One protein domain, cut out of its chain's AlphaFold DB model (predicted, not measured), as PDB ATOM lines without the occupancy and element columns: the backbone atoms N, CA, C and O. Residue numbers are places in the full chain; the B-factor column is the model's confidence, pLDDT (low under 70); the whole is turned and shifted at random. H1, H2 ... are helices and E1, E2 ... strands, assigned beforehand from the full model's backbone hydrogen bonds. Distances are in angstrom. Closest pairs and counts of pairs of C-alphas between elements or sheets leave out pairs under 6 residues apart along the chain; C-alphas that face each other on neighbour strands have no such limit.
ATOM      1  N   SER A   2      16.951 -15.407   3.182       41.50
ATOM      2  CA  SER A   2      18.041 -14.829   2.383       41.50
ATOM      3  C   SER A   2      19.290 -14.639   3.245       41.50
ATOM      4  O   SER A   2      19.263 -13.880   4.211       41.50
ATOM      5  N   ALA A   3      20.368 -15.347   2.913       51.84
ATOM      6  CA  ALA A   3      21.663 -15.308   3.591       51.84
ATOM      7  C   ALA A   3      22.453 -14.025   3.249       51.84
ATOM      8  O   ALA A   3      23.567 -14.086   2.739       51.84
ATOM      9  N   VAL A   4      21.856 -12.849   3.469       60.75
ATOM     10  CA  VAL A   4      22.459 -11.549   3.104       60.75
ATOM     11  C   VAL A   4      23.601 -11.171   4.058       60.75
ATOM     12  O   VAL A   4      24.588 -10.576   3.635       60.75
ATOM     13  N   CYS A   5      23.510 -11.604   5.320       64.31
ATOM     14  CA  CYS A   5      24.522 -11.412   6.365       64.31
ATOM     15  C   CYS A   5      25.232 -12.721   6.728       64.31
ATOM     16  O   CYS A   5      25.206 -13.159   7.876       64.31
ATOM     17  N   ALA A   6      25.848 -13.370   5.745       71.31
ATOM     18  CA  ALA A   6      26.809 -14.436   6.009       71.31
ATOM     19  C   ALA A   6      28.227 -13.856   6.025       71.31
ATOM     20  O   ALA A   6      28.553 -12.985   5.215       71.31
ATOM     21  N   LEU A   7      29.061 -14.348   6.944       76.75
ATOM     22  CA  LEU A   7      30.491 -14.059   6.925       76.75
ATOM     23  C   LEU A   7      31.103 -14.644   5.648       76.75
ATOM     24  O   LEU A   7      30.723 -15.734   5.212       76.75
ATOM     25  N   ASP A   8      32.042 -13.920   5.048       76.31
ATOM     26  CA  ASP A   8      32.845 -14.451   3.952       76.31
ATOM     27  C   ASP A   8      33.762 -15.593   4.440       76.31
ATOM     28  O   ASP A   8      33.856 -15.887   5.635       76.31
ATOM     29  N   ALA A   9      34.481 -16.240   3.518       70.19
ATOM     30  CA  ALA A   9      35.431 -17.306   3.856       70.19
ATOM     31  C   ALA A   9      36.559 -16.858   4.819       70.19
ATOM     32  O   ALA A   9      37.256 -17.705   5.371       70.19
ATOM     33  N   GLY A  10      36.735 -15.547   5.023       70.38
ATOM     34  CA  GLY A  10      37.676 -14.941   5.963       70.38
ATOM     35  C   GLY A  10      37.046 -14.484   7.282       70.38
ATOM     36  O   GLY A  10      37.727 -13.831   8.069       70.38
ATOM     37  N   GLY A  11      35.772 -14.789   7.547       79.81
ATOM     38  CA  GLY A  11      35.101 -14.360   8.777       79.81
ATOM     39  C   GLY A  11      34.779 -12.860   8.811       79.81
ATOM     40  O   GLY A  11      34.716 -12.275   9.894       79.81
ATOM     41  N   ARG A  12      34.612 -12.227   7.644       84.25
ATOM     42  CA  ARG A  12      34.390 -10.783   7.482       84.25
ATOM     43  C   ARG A  12      33.023 -10.500   6.878       84.25
ATOM     44  O   ARG A  12      32.451 -11.333   6.175       84.25
ATOM     45  N   LEU A  13      32.520  -9.296   7.115       88.94
ATOM     46  CA  LEU A  13      31.243  -8.828   6.590       88.94
ATOM     47  C   LEU A  13      31.359  -7.361   6.175       88.94
ATOM     48  O   LEU A  13      31.962  -6.560   6.885       88.94
ATOM     49  N   SER A  14      30.808  -6.993   5.021       89.06
ATOM     50  CA  SER A  14      30.837  -5.592   4.584       89.06
ATOM     51  C   SER A  14      29.708  -4.779   5.217       89.06
ATOM     52  O   SER A  14      28.598  -5.282   5.395       89.06
ATOM     53  N   LEU A  15      29.936  -3.487   5.473       87.88
ATOM     54  CA  LEU A  15      28.873  -2.593   5.947       87.88
ATOM     55  C   LEU A  15      27.679  -2.574   4.980       87.88
ATOM     56  O   LEU A  15      26.534  -2.483   5.414       87.88
ATOM     57  N   GLN A  16      27.921  -2.717   3.673       88.69
ATOM     58  CA  GLN A  16      26.846  -2.829   2.687       88.69
ATOM     59  C   GLN A  16      25.913  -4.019   2.965       88.69
ATOM     60  O   GLN A  16      24.698  -3.851   2.904       88.69
ATOM     61  N   GLN A  17      26.453  -5.196   3.285       87.25
ATOM     62  CA  GLN A  17      25.645  -6.377   3.614       87.25
ATOM     63  C   GLN A  17      24.850  -6.177   4.905       87.25
ATOM     64  O   GLN A  17      23.679  -6.544   4.954       87.25
ATOM     65  N   ILE A  18      25.459  -5.538   5.910       85.44
ATOM     66  CA  ILE A  18      24.779  -5.178   7.161       85.44
ATOM     67  C   ILE A  18      23.561  -4.308   6.849       85.44
ATOM     68  O   ILE A  18      22.435  -4.682   7.169       85.44
ATOM     69  N   LEU A  19      23.763  -3.190   6.151       85.06
ATOM     70  CA  LEU A  19      22.680  -2.269   5.794       85.06
ATOM     71  C   LEU A  19      21.574  -2.962   4.981       85.06
ATOM     72  O   LEU A  19      20.390  -2.728   5.217       85.06
ATOM     73  N   GLN A  20      21.946  -3.853   4.058       85.81
ATOM     74  CA  GLN A  20      20.986  -4.614   3.255       85.81
ATOM     75  C   GLN A  20      20.170  -5.614   4.081       85.81
ATOM     76  O   GLN A  20      18.990  -5.805   3.798       85.81
ATOM     77  N   ALA A  21      20.762  -6.258   5.088       83.12
ATOM     78  CA  ALA A  21      20.053  -7.239   5.904       83.12
ATOM     79  C   ALA A  21      19.117  -6.605   6.934       83.12
ATOM     80  O   ALA A  21      18.042  -7.145   7.186       83.12
ATOM     81  N   PHE A  22      19.508  -5.469   7.514       79.56
ATOM     82  CA  PHE A  22      18.653  -4.744   8.455       79.56
ATOM     83  C   PHE A  22      17.538  -3.964   7.750       79.56
ATOM     84  O   PHE A  22      16.528  -3.654   8.377       79.56
ATOM     85  N   ASN A  23      17.689  -3.685   6.446       77.88
ATOM     86  CA  ASN A  23      16.746  -2.899   5.643       77.88
ATOM     87  C   ASN A  23      16.357  -1.568   6.321       77.88
ATOM     88  O   ASN A  23      15.242  -1.069   6.176       77.88
ATOM     89  N   SER A  24      17.285  -1.016   7.102       75.44
ATOM     90  CA  SER A  24      17.121   0.191   7.900       75.44
ATOM     91  C   SER A  24      18.404   1.013   7.853       75.44
ATOM     92  O   SER A  24      19.479   0.522   7.495       75.44
ATOM     93  N   ASN A  25      18.298   2.280   8.237       76.94
ATOM     94  CA  ASN A  25      19.474   3.064   8.578       76.94
ATOM     95  C   ASN A  25      20.126   2.521   9.863       76.94
ATOM     96  O   ASN A  25      19.503   1.814  10.659       76.94
ATOM     97  N   VAL A  26      21.407   2.840  10.038       81.56
ATOM     98  CA  VAL A  26      22.109   2.641  11.312       81.56
ATOM     99  C   VAL A  26      21.661   3.709  12.306       81.56
ATOM    100  O   VAL A  26      21.421   4.850  11.907       81.56
ATOM    101  N   SER A  27      21.556   3.353  13.589       86.06
ATOM    102  CA  SER A  27      21.345   4.357  14.637       86.06
ATOM    103  C   SER A  27      22.596   5.223  14.813       86.06
ATOM    104  O   SER A  27      23.686   4.866  14.353       86.06
ATOM    105  N   GLU A  28      22.447   6.352  15.501       87.88
ATOM    106  CA  GLU A  28      23.554   7.271  15.762       87.88
ATOM    107  C   GLU A  28      24.690   6.585  16.536       87.88
ATOM    108  O   GLU A  28      25.861   6.704  16.187       87.88
ATOM    109  N   GLU A  29      24.346   5.774  17.532       88.31
ATOM    110  CA  GLU A  29      25.292   5.028  18.358       88.31
ATOM    111  C   GLU A  29      26.110   4.041  17.521       88.31
ATOM    112  O   GLU A  29      27.320   3.905  17.715       88.31
ATOM    113  N   HIS A  30      25.472   3.384  16.548       85.56
ATOM    114  CA  HIS A  30      26.161   2.486  15.625       85.56
ATOM    115  C   HIS A  30      27.086   3.255  14.678       85.56
ATOM    116  O   HIS A  30      28.200   2.799  14.411       85.56
ATOM    117  N   ALA A  31      26.664   4.430  14.199       86.81
ATOM    118  CA  ALA A  31      27.506   5.292  13.376       86.81
ATOM    119  C   ALA A  31      28.747   5.763  14.154       86.81
ATOM    120  O   ALA A  31      29.869   5.657  13.656       86.81
ATOM    121  N   TRP A  32      28.571   6.193  15.404       89.12
ATOM    122  CA  TRP A  32      29.670   6.590  16.279       89.12
ATOM    123  C   TRP A  32      30.632   5.446  16.588       89.12
ATOM    124  O   TRP A  32      31.848   5.615  16.468       89.12
ATOM    125  N   ALA A  33      30.107   4.270  16.939       89.44
ATOM    126  CA  ALA A  33      30.922   3.088  17.191       89.44
ATOM    127  C   ALA A  33      31.748   2.709  15.953       89.44
ATOM    128  O   ALA A  33      32.948   2.452  16.071       89.44
ATOM    129  N   LEU A  34      31.140   2.745  14.765       88.12
ATOM    130  CA  LEU A  34      31.823   2.475  13.504       88.12
ATOM    131  C   LEU A  34      32.951   3.482  13.241       88.12
ATOM    132  O   LEU A  34      34.076   3.068  12.954       88.12
ATOM    133  N   CYS A  35      32.684   4.783  13.389       89.06
ATOM    134  CA  CYS A  35      33.693   5.835  13.238       89.06
ATOM    135  C   CYS A  35      34.869   5.635  14.203       89.06
ATOM    136  O   CYS A  35      36.031   5.703  13.795       89.06
ATOM    137  N   HIS A  36      34.582   5.324  15.468       90.00
ATOM    138  CA  HIS A  36      35.604   5.072  16.479       90.00
ATOM    139  C   HIS A  36      36.458   3.838  16.143       90.00
ATOM    140  O   HIS A  36      37.690   3.898  16.197       90.00
ATOM    141  N   GLN A  37      35.832   2.721  15.756       91.06
ATOM    142  CA  GLN A  37      36.566   1.506  15.390       91.06
ATOM    143  C   GLN A  37      37.399   1.700  14.116       91.06
ATOM    144  O   GLN A  37      38.539   1.234  14.061       91.06
ATOM    145  N   ALA A  38      36.888   2.436  13.125       88.56
ATOM    146  CA  ALA A  38      37.623   2.755  11.902       88.56
ATOM    147  C   ALA A  38      38.852   3.630  12.191       88.56
ATOM    148  O   ALA A  38      39.955   3.307  11.744       88.56
ATOM    149  N   ALA A  39      38.695   4.682  13.002       89.00
ATOM    150  CA  ALA A  39      39.802   5.542  13.418       89.00
ATOM    151  C   ALA A  39      40.878   4.755  14.187       89.00
ATOM    152  O   ALA A  39      42.073   4.897  13.922       89.00
ATOM    153  N   ARG A  40      40.462   3.857  15.090       89.38
ATOM    154  CA  ARG A  40      41.379   2.982  15.833       89.38
ATOM    155  C   ARG A  40      42.127   2.017  14.914       89.38
ATOM    156  O   ARG A  40      43.319   1.785  15.114       89.38
ATOM    157  N   CYS A  41      41.451   1.459  13.910       86.38
ATOM    158  CA  CYS A  41      42.087   0.621  12.897       86.38
ATOM    159  C   CYS A  41      43.140   1.416  12.113       86.38
ATOM    160  O   CYS A  41      44.274   0.962  11.977       86.38
ATOM    161  N   PHE A  42      42.805   2.634  11.682       84.50
ATOM    162  CA  PHE A  42      43.713   3.514  10.945       84.50
ATOM    163  C   PHE A  42      44.964   3.868  11.747       84.50
ATOM    164  O   PHE A  42      46.081   3.711  11.256       84.50
ATOM    165  N   GLN A  43      44.795   4.241  13.016       85.75
ATOM    166  CA  GLN A  43      45.918   4.526  13.907       85.75
ATOM    167  C   GLN A  43      46.865   3.322  14.038       85.75
ATOM    168  O   GLN A  43      48.085   3.494  14.019       85.75
ATOM    169  N   ARG A  44      46.324   2.098  14.132       85.31
ATOM    170  CA  ARG A  44      47.128   0.866  14.208       85.31
ATOM    171  C   ARG A  44      47.884   0.594  12.911       85.31
ATOM    172  O   ARG A  44      49.060   0.252  12.981       85.31
ATOM    173  N   CYS A  45      47.238   0.770  11.757       80.06
ATOM    174  CA  CYS A  45      47.873   0.596  10.449       80.06
ATOM    175  C   CYS A  45      49.053   1.558  10.261       80.06
ATOM    176  O   CYS A  45      50.116   1.133   9.821       80.06
ATOM    177  N   LEU A  46      48.904   2.825  10.656       78.81
ATOM    178  CA  LEU A  46      49.995   3.805  10.587       78.81
ATOM    179  C   LEU A  46      51.127   3.510  11.579       78.81
ATOM    180  O   LEU A  46      52.292   3.766  11.291       78.81
ATOM    181  N   SER A  47      50.790   2.961  12.746       81.38
ATOM    182  CA  SER A  47      51.755   2.680  13.814       81.38
ATOM    183  C   SER A  47      52.497   1.350  13.646       81.38
ATOM    184  O   SER A  47      53.326   1.028  14.492       81.38
ATOM    185  N   SER A  48      52.228   0.555  12.598       75.56
ATOM    186  CA  SER A  48      52.753  -0.819  12.505       75.56
ATOM    187  C   SER A  48      54.265  -0.915  12.266       75.56
ATOM    188  O   SER A  48      54.792  -2.020  12.177       75.56
ATOM    189  N   GLY A  49      54.979   0.213  12.165       71.06
ATOM    190  CA  GLY A  49      56.443   0.251  12.072       71.06
ATOM    191  C   GLY A  49      57.015  -0.356  10.786       71.06
ATOM    192  O   GLY A  49      58.222  -0.574  10.694       71.06
ATOM    193  N   THR A  50      56.169  -0.643   9.794       70.69
ATOM    194  CA  THR A  50      56.583  -1.226   8.515       70.69
ATOM    195  C   THR A  50      57.357  -0.190   7.699       70.69
ATOM    196  O   THR A  50      56.946   0.968   7.617       70.69
ATOM    197  N   SER A  51      58.480  -0.592   7.096       73.38
ATOM    198  CA  SER A  51      59.268   0.250   6.188       73.38
ATOM    199  C   SER A  51      59.316  -0.386   4.788       73.38
ATOM    200  O   SER A  51      59.786  -1.517   4.660       73.38
ATOM    201  N   PRO A  52      58.824   0.299   3.735       71.38
ATOM    202  CA  PRO A  52      58.127   1.593   3.754       71.38
ATOM    203  C   PRO A  52      56.757   1.526   4.469       71.38
ATOM    204  O   PRO A  52      56.190   0.435   4.588       71.38
ATOM    205  N   PRO A  53      56.226   2.666   4.955       68.94
ATOM    206  CA  PRO A  53      54.914   2.706   5.595       68.94
ATOM    207  C   PRO A  53      53.826   2.193   4.642       68.94
ATOM    208  O   PRO A  53      53.912   2.425   3.429       68.94
ATOM    209  N   PRO A  54      52.803   1.493   5.160       72.44
ATOM    210  CA  PRO A  54      51.744   0.957   4.324       72.44
ATOM    211  C   PRO A  54      50.941   2.092   3.685       72.44
ATOM    212  O   PRO A  54      50.622   3.094   4.328       72.44
ATOM    213  N   VAL A  55      50.582   1.921   2.414       76.12
ATOM    214  CA  VAL A  55      49.652   2.831   1.741       76.12
ATOM    215  C   VAL A  55      48.259   2.568   2.300       76.12
ATOM    216  O   VAL A  55      47.701   1.488   2.104       76.12
ATOM    217  N   CYS A  56      47.712   3.548   3.017       76.19
ATOM    218  CA  CYS A  56      46.345   3.493   3.516       76.19
ATOM    219  C   CYS A  56      45.367   4.096   2.501       76.19
ATOM    220  O   CYS A  56      45.645   5.119   1.876       76.19
ATOM    221  N   PHE A  57      44.194   3.483   2.382       76.50
ATOM    222  CA  PHE A  57      43.114   3.884   1.493       76.50
ATOM    223  C   PHE A  57      41.912   4.364   2.300       76.50
ATOM    224  O   PHE A  57      41.589   3.811   3.352       76.50
ATOM    225  N   LEU A  58      41.232   5.392   1.788       80.06
ATOM    226  CA  LEU A  58      40.015   5.907   2.401       80.06
ATOM    227  C   LEU A  58      38.788   5.153   1.853       80.06
ATOM    228  O   LEU A  58      38.553   5.156   0.637       80.06
ATOM    229  N   PRO A  59      37.966   4.528   2.710       82.31
ATOM    230  CA  PRO A  59      36.750   3.873   2.262       82.31
ATOM    231  C   PRO A  59      35.697   4.917   1.859       82.31
ATOM    232  O   PRO A  59      35.130   5.611   2.692       82.31
ATOM    233  N   THR A  60      35.402   5.006   0.561       83.75
ATOM    234  CA  THR A  60      34.382   5.927   0.010       83.75
ATOM    235  C   THR A  60      32.990   5.315  -0.176       83.75
ATOM    236  O   THR A  60      32.051   6.016  -0.541       83.75
ATOM    237  N   ARG A  61      32.837   3.999   0.021       83.31
ATOM    238  CA  ARG A  61      31.577   3.264  -0.171       83.31
ATOM    239  C   ARG A  61      31.368   2.260   0.965       83.31
ATOM    240  O   ARG A  61      32.360   1.693   1.425       83.31
ATOM    241  N   PRO A  62      30.117   1.943   1.355       85.75
ATOM    242  CA  PRO A  62      29.837   0.943   2.390       85.75
ATOM    243  C   PRO A  62      30.417  -0.445   2.084       85.75
ATOM    244  O   PRO A  62      30.768  -1.186   2.993       85.75
ATOM    245  N   SER A  63      30.580  -0.800   0.806       86.19
ATOM    246  CA  SER A  63      31.219  -2.055   0.391       86.19
ATOM    247  C   SER A  63      32.716  -2.128   0.702       86.19
ATOM    248  O   SER A  63      33.279  -3.215   0.673       86.19
ATOM    249  N   HIS A  64      33.382  -0.991   0.932       86.88
ATOM    250  CA  HIS A  64      34.807  -0.950   1.278       86.88
ATOM    251  C   HIS A  64      35.049  -1.137   2.782       86.88
ATOM    252  O   HIS A  64      36.167  -1.443   3.177       86.88
ATOM    253  N   LEU A  65      34.025  -0.934   3.616       88.44
ATOM    254  CA  LEU A  65      34.117  -1.105   5.063       88.44
ATOM    255  C   LEU A  65      33.889  -2.568   5.412       88.44
ATOM    256  O   LEU A  65      32.771  -3.066   5.285       88.44
ATOM    257  N   LEU A  66      34.952  -3.236   5.846       89.44
ATOM    258  CA  LEU A  66      34.947  -4.630   6.260       89.44
ATOM    259  C   LEU A  66      34.992  -4.708   7.784       89.44
ATOM    260  O   LEU A  66      35.823  -4.078   8.437       89.44
ATOM    261  N   LEU A  67      34.087  -5.496   8.341       89.25
ATOM    262  CA  LEU A  67      33.890  -5.674   9.767       89.25
ATOM    263  C   LEU A  67      34.060  -7.146  10.122       89.25
ATOM    264  O   LEU A  67      33.645  -8.039   9.382       89.25
ATOM    265  N   HIS A  68      34.658  -7.390  11.273       88.00
ATOM    266  CA  HIS A  68      34.607  -8.683  11.931       88.00
ATOM    267  C   HIS A  68      33.256  -8.862  12.638       88.00
ATOM    268  O   HIS A  68      32.554  -7.894  12.940       88.00
ATOM    269  N   ALA A  69      32.903 -10.109  12.951       82.75
ATOM    270  CA  ALA A  69      31.678 -10.427  13.690       82.75
ATOM    271  C   ALA A  69      31.628  -9.803  15.101       82.75
ATOM    272  O   ALA A  69      30.548  -9.645  15.661       82.75
ATOM    273  N   ASP A  70      32.781  -9.431  15.666       83.00
ATOM    274  CA  ASP A  70      32.895  -8.740  16.955       83.00
ATOM    275  C   ASP A  70      32.671  -7.214  16.858       83.00
ATOM    276  O   ASP A  70      32.742  -6.512  17.866       83.00
ATOM    277  N   GLY A  71      32.409  -6.692  15.654       81.88
ATOM    278  CA  GLY A  71      32.205  -5.268  15.395       81.88
ATOM    279  C   GLY A  71      33.495  -4.463  15.216       81.88
ATOM    280  O   GLY A  71      33.431  -3.243  15.053       81.88
ATOM    281  N   SER A  72      34.667  -5.104  15.227       86.94
ATOM    282  CA  SER A  72      35.929  -4.435  14.911       86.94
ATOM    283  C   SER A  72      36.106  -4.239  13.401       86.94
ATOM    284  O   SER A  72      35.675  -5.056  12.585       86.94
ATOM    285  N   VAL A  73      36.739  -3.128  13.009       90.00
ATOM    286  CA  VAL A  73      37.043  -2.838  11.600       90.00
ATOM    287  C   VAL A  73      38.271  -3.631  11.170       90.00
ATOM    288  O   VAL A  73      39.316  -3.577  11.819       90.00
ATOM    289  N   HIS A  74      38.135  -4.354  10.061       88.56
ATOM    290  CA  HIS A  74      39.200  -5.160   9.482       88.56
ATOM    291  C   HIS A  74      40.237  -4.256   8.788       88.56
ATOM    292  O   HIS A  74      39.833  -3.352   8.049       88.56
ATOM    293  N   PRO A  75      41.553  -4.506   8.931       85.56
ATOM    294  CA  PRO A  75      42.607  -3.694   8.312       85.56
ATOM    295  C   PRO A  75      42.515  -3.610   6.784       85.56
ATOM    296  O   PRO A  75      42.787  -2.551   6.236       85.56
ATOM    297  N   ASP A  76      42.041  -4.656   6.102       85.62
ATOM    298  CA  ASP A  76      41.731  -4.646   4.655       85.62
ATOM    299  C   ASP A  76      40.728  -3.562   4.213       85.62
ATOM    300  O   ASP A  76      40.627  -3.246   3.031       85.62
ATOM    301  N   THR A  77      39.983  -2.968   5.148       85.31
ATOM    302  CA  THR A  77      39.201  -1.746   4.887       85.31
ATOM    303  C   THR A  77      40.094  -0.601   4.406       85.31
ATOM    304  O   THR A  77      39.686   0.228   3.594       85.31
ATOM    305  N   LEU A  78      41.301  -0.533   4.968       79.12
ATOM    306  CA  LEU A  78      42.266   0.549   4.811       79.12
ATOM    307  C   LEU A  78      43.493   0.114   4.016       79.12
ATOM    308  O   LEU A  78      44.192   0.959   3.475       79.12
ATOM    309  N   LEU A  79      43.783  -1.179   3.963       75.00
ATOM    310  CA  LEU A  79      44.882  -1.759   3.209       75.00
ATOM    311  C   LEU A  79      44.262  -2.456   2.006       75.00
ATOM    312  O   LEU A  79      43.544  -3.431   2.178       75.00
ATOM    313  N   ASP A  80      44.475  -1.937   0.799       67.06
ATOM    314  CA  ASP A  80      43.858  -2.524  -0.388       67.06
ATOM    315  C   ASP A  80      44.295  -3.992  -0.545       67.06
ATOM    316  O   ASP A  80      45.480  -4.245  -0.787       67.06
ATOM    317  N   PRO A  81      43.369  -4.966  -0.473       54.88
ATOM    318  CA  PRO A  81      43.708  -6.373  -0.653       54.88
ATOM    319  C   PRO A  81      44.123  -6.702  -2.100       54.88
ATOM    320  O   PRO A  81      44.611  -7.798  -2.361       54.88
ATOM    321  N   THR A  82      43.925  -5.783  -3.056       54.62
ATOM    322  CA  THR A  82      44.190  -5.990  -4.489       54.62
ATOM    323  C   THR A  82      45.389  -5.221  -5.055       54.62
ATOM    324  O   THR A  82      45.715  -5.416  -6.227       54.62
ATOM    325  N   GLY A  83      46.065  -4.370  -4.272       50.44
ATOM    326  CA  GLY A  83      47.213  -3.565  -4.731       50.44
ATOM    327  C   GLY A  83      46.907  -2.562  -5.861       50.44
ATOM    328  O   GLY A  83      47.818  -2.006  -6.474       50.44
ATOM    329  N   ARG A  84      45.631  -2.317  -6.163       48.16
ATOM    330  CA  ARG A  84      45.156  -1.313  -7.109       48.16
ATOM    331  C   ARG A  84      45.104   0.047  -6.427       48.16
ATOM    332  O   ARG A  84      44.144   0.399  -5.754       48.16
ATOM    333  N   GLN A  85      46.128   0.838  -6.720       43.81
ATOM    334  CA  GLN A  85      46.242   2.278  -6.494       43.81
ATOM    335  C   GLN A  85      44.883   3.009  -6.581       43.81
ATOM    336  O   GLN A  85      44.452   3.469  -7.633       43.81
ATOM    337  N   ARG A  86      44.187   3.136  -5.450       50.03
ATOM    338  CA  ARG A  86      43.057   4.056  -5.275       50.03
ATOM    339  C   ARG A  86      43.546   5.303  -4.566       50.03
ATOM    340  O   ARG A  86      43.099   5.651  -3.480       50.03
ATOM    341  N   MET A  87      44.516   5.945  -5.201       44.50
ATOM    342  CA  MET A  87      44.935   7.288  -4.847       44.50
ATOM    343  C   MET A  87      43.872   8.238  -5.394       44.50
ATOM    344  O   MET A  87      43.886   8.575  -6.573       44.50
ATOM    345  N   LEU A  88      42.892   8.577  -4.560       44.16
ATOM    346  CA  LEU A  88      41.970   9.671  -4.834       44.16
ATOM    347  C   LEU A  88      42.406  10.859  -3.976       44.16
ATOM    348  O   LEU A  88      42.360  10.792  -2.751       44.16
ATOM    349  N   ASP A  89      42.907  11.882  -4.665       40.94
ATOM    350  CA  ASP A  89      42.981  13.301  -4.307       40.94
ATOM    351  C   ASP A  89      42.802  13.658  -2.819       40.94
ATOM    352  O   ASP A  89      41.776  14.187  -2.396       40.94
ATOM    353  N   VAL A  90      43.864  13.491  -2.024       43.94
ATOM    354  CA  VAL A  90      43.967  14.051  -0.656       43.94
ATOM    355  C   VAL A  90      44.134  15.590  -0.682       43.94
ATOM    356  O   VAL A  90      44.343  16.227   0.345       43.94
ATOM    357  N   LEU A  91      43.980  16.235  -1.844       41.88
ATOM    358  CA  LEU A  91      44.066  17.693  -1.986       41.88
ATOM    359  C   LEU A  91      42.881  18.456  -1.363       41.88
ATOM    360  O   LEU A  91      42.944  19.677  -1.271       41.88
ATOM    361  N   TRP A  92      41.846  17.768  -0.867       41.28
ATOM    362  CA  TRP A  92      40.729  18.390  -0.137       41.28
ATOM    363  C   TRP A  92      40.869  18.383   1.396       41.28
ATOM    364  O   TRP A  92      40.007  18.926   2.079       41.28
ATOM    365  N   LEU A  93      41.931  17.798   1.966       43.94
ATOM    366  CA  LEU A  93      42.095  17.680   3.428       43.94
ATOM    367  C   LEU A  93      42.969  18.769   4.072       43.94
ATOM    368  O   LEU A  93      43.098  18.790   5.292       43.94
ATOM    369  N   ASN A  94      43.516  19.705   3.289       42.19
ATOM    370  CA  ASN A  94      44.319  20.812   3.824       42.19
ATOM    371  C   ASN A  94      43.491  21.991   4.381       42.19
ATOM    372  O   ASN A  94      44.092  22.935   4.885       42.19
ATOM    373  N   ASP A  95      42.154  21.942   4.332       42.34
ATOM    374  CA  ASP A  95      41.279  23.051   4.766       42.34
ATOM    375  C   ASP A  95      40.242  22.657   5.835       42.34
ATOM    376  O   ASP A  95      39.225  23.313   6.021       42.34
ATOM    377  N   LEU A  96      40.467  21.575   6.584       44.75
ATOM    378  CA  LEU A  96      39.618  21.248   7.732       44.75
ATOM    379  C   LEU A  96      40.454  21.266   9.004       44.75
ATOM    380  O   LEU A  96      40.947  20.247   9.483       44.75
ATOM    381  N   SER A  97      40.580  22.467   9.570       42.88
ATOM    382  CA  SER A  97      40.853  22.650  10.993       42.88
ATOM    383  C   SER A  97      39.857  21.784  11.771       42.88
ATOM    384  O   SER A  97      38.670  22.102  11.832       42.88
ATOM    385  N   LEU A  98      40.332  20.671  12.341       44.53
ATOM    386  CA  LEU A  98      39.572  19.652  13.086       44.53
ATOM    387  C   LEU A  98      38.951  20.171  14.406       44.53
ATOM    388  O   LEU A  98      38.778  19.419  15.359       44.53
ATOM    389  N   THR A  99      38.620  21.456  14.497       41.66
ATOM    390  CA  THR A  99      38.209  22.105  15.745       41.66
ATOM    391  C   THR A  99      36.697  22.173  15.936       41.66
ATOM    392  O   THR A  99      36.267  22.543  17.018       41.66
ATOM    393  N   ASN A 100      35.872  21.816  14.947       36.75
ATOM    394  CA  ASN A 100      34.411  21.862  15.097       36.75
ATOM    395  C   ASN A 100      33.700  20.752  14.311       36.75
ATOM    396  O   ASN A 100      32.984  21.019  13.350       36.75
ATOM    397  N   ILE A 101      33.845  19.500  14.747       43.69
ATOM    398  CA  ILE A 101      32.810  18.495  14.471       43.69
ATOM    399  C   ILE A 101      31.756  18.661  15.565       43.69
ATOM    400  O   ILE A 101      31.834  18.046  16.624       43.69
ATOM    401  N   VAL A 102      30.800  19.555  15.327       31.58
ATOM    402  CA  VAL A 102      29.553  19.592  16.093       31.58
ATOM    403  C   VAL A 102      28.556  18.754  15.308       31.58
ATOM    404  O   VAL A 102      28.073  19.192  14.266       31.58
ATOM    405  N   ILE A 103      28.278  17.542  15.785       35.88
ATOM    406  CA  ILE A 103      27.099  16.804  15.328       35.88
ATOM    407  C   ILE A 103      25.899  17.484  15.987       35.88
ATOM    408  O   ILE A 103      25.825  17.564  17.213       35.88
ATOM    409  N   LYS A 104      25.037  18.067  15.159       31.52
ATOM    410  CA  LYS A 104      23.748  18.638  15.541       31.52
ATOM    411  C   LYS A 104      22.647  17.863  14.846       31.52
ATOM    412  O   LYS A 104      22.860  17.519  13.663       31.52
TER     413      LYS A 104
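This is residues 2 to 104 of the 104 residues of the protein "Hypothetical protein" of Pieris macdunnoughi (UniProt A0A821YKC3). This model has little regular structure: one long helix, H2, runs past loops whose residues 73 to 78 pack on it, with the tiny sheet E1 - E2 and the short helix H1 toward one end. Residues 47 to 52 and the tail 91 to 104 stick out. The 103 printed residues hold E1, H1, H2 and E2 in that order, mostly helix, with 33 residues in named elements. It is only just compact, close to loose (radius of gyration of the C-alphas 15.1 A), spanning 43 by 37 by 22 A.

Find E1, residues 12 to 14, from C-alpha 12 at (34.390, -10.783, 7.482), and E2, residues 66 to 68. H1 is residues 15 to 22, 10.7 A long; H2, residues 28 to 46, runs 27.2 A to C-alpha 46 at (49.995, 3.805, 10.587).

E1 and E2 are antiparallel at 139 degrees; look for N 13 and O 67, 2.8 A apart. The closest C-alphas of H1 and E2, Leu 15 and Leu 66, are 6.4 A apart. H2 is apart from E1 and H1. In H1 and H2 every O i to N i+4 pair is within hydrogen-bond range.

The printed part has no cut; the C-alphas of Ser 2 and Ser 97 are farthest apart, 44.7 A. H2 to E2 is a long link. Confidence is under 70 at residues 2 to 5, 53 and 80 to 104.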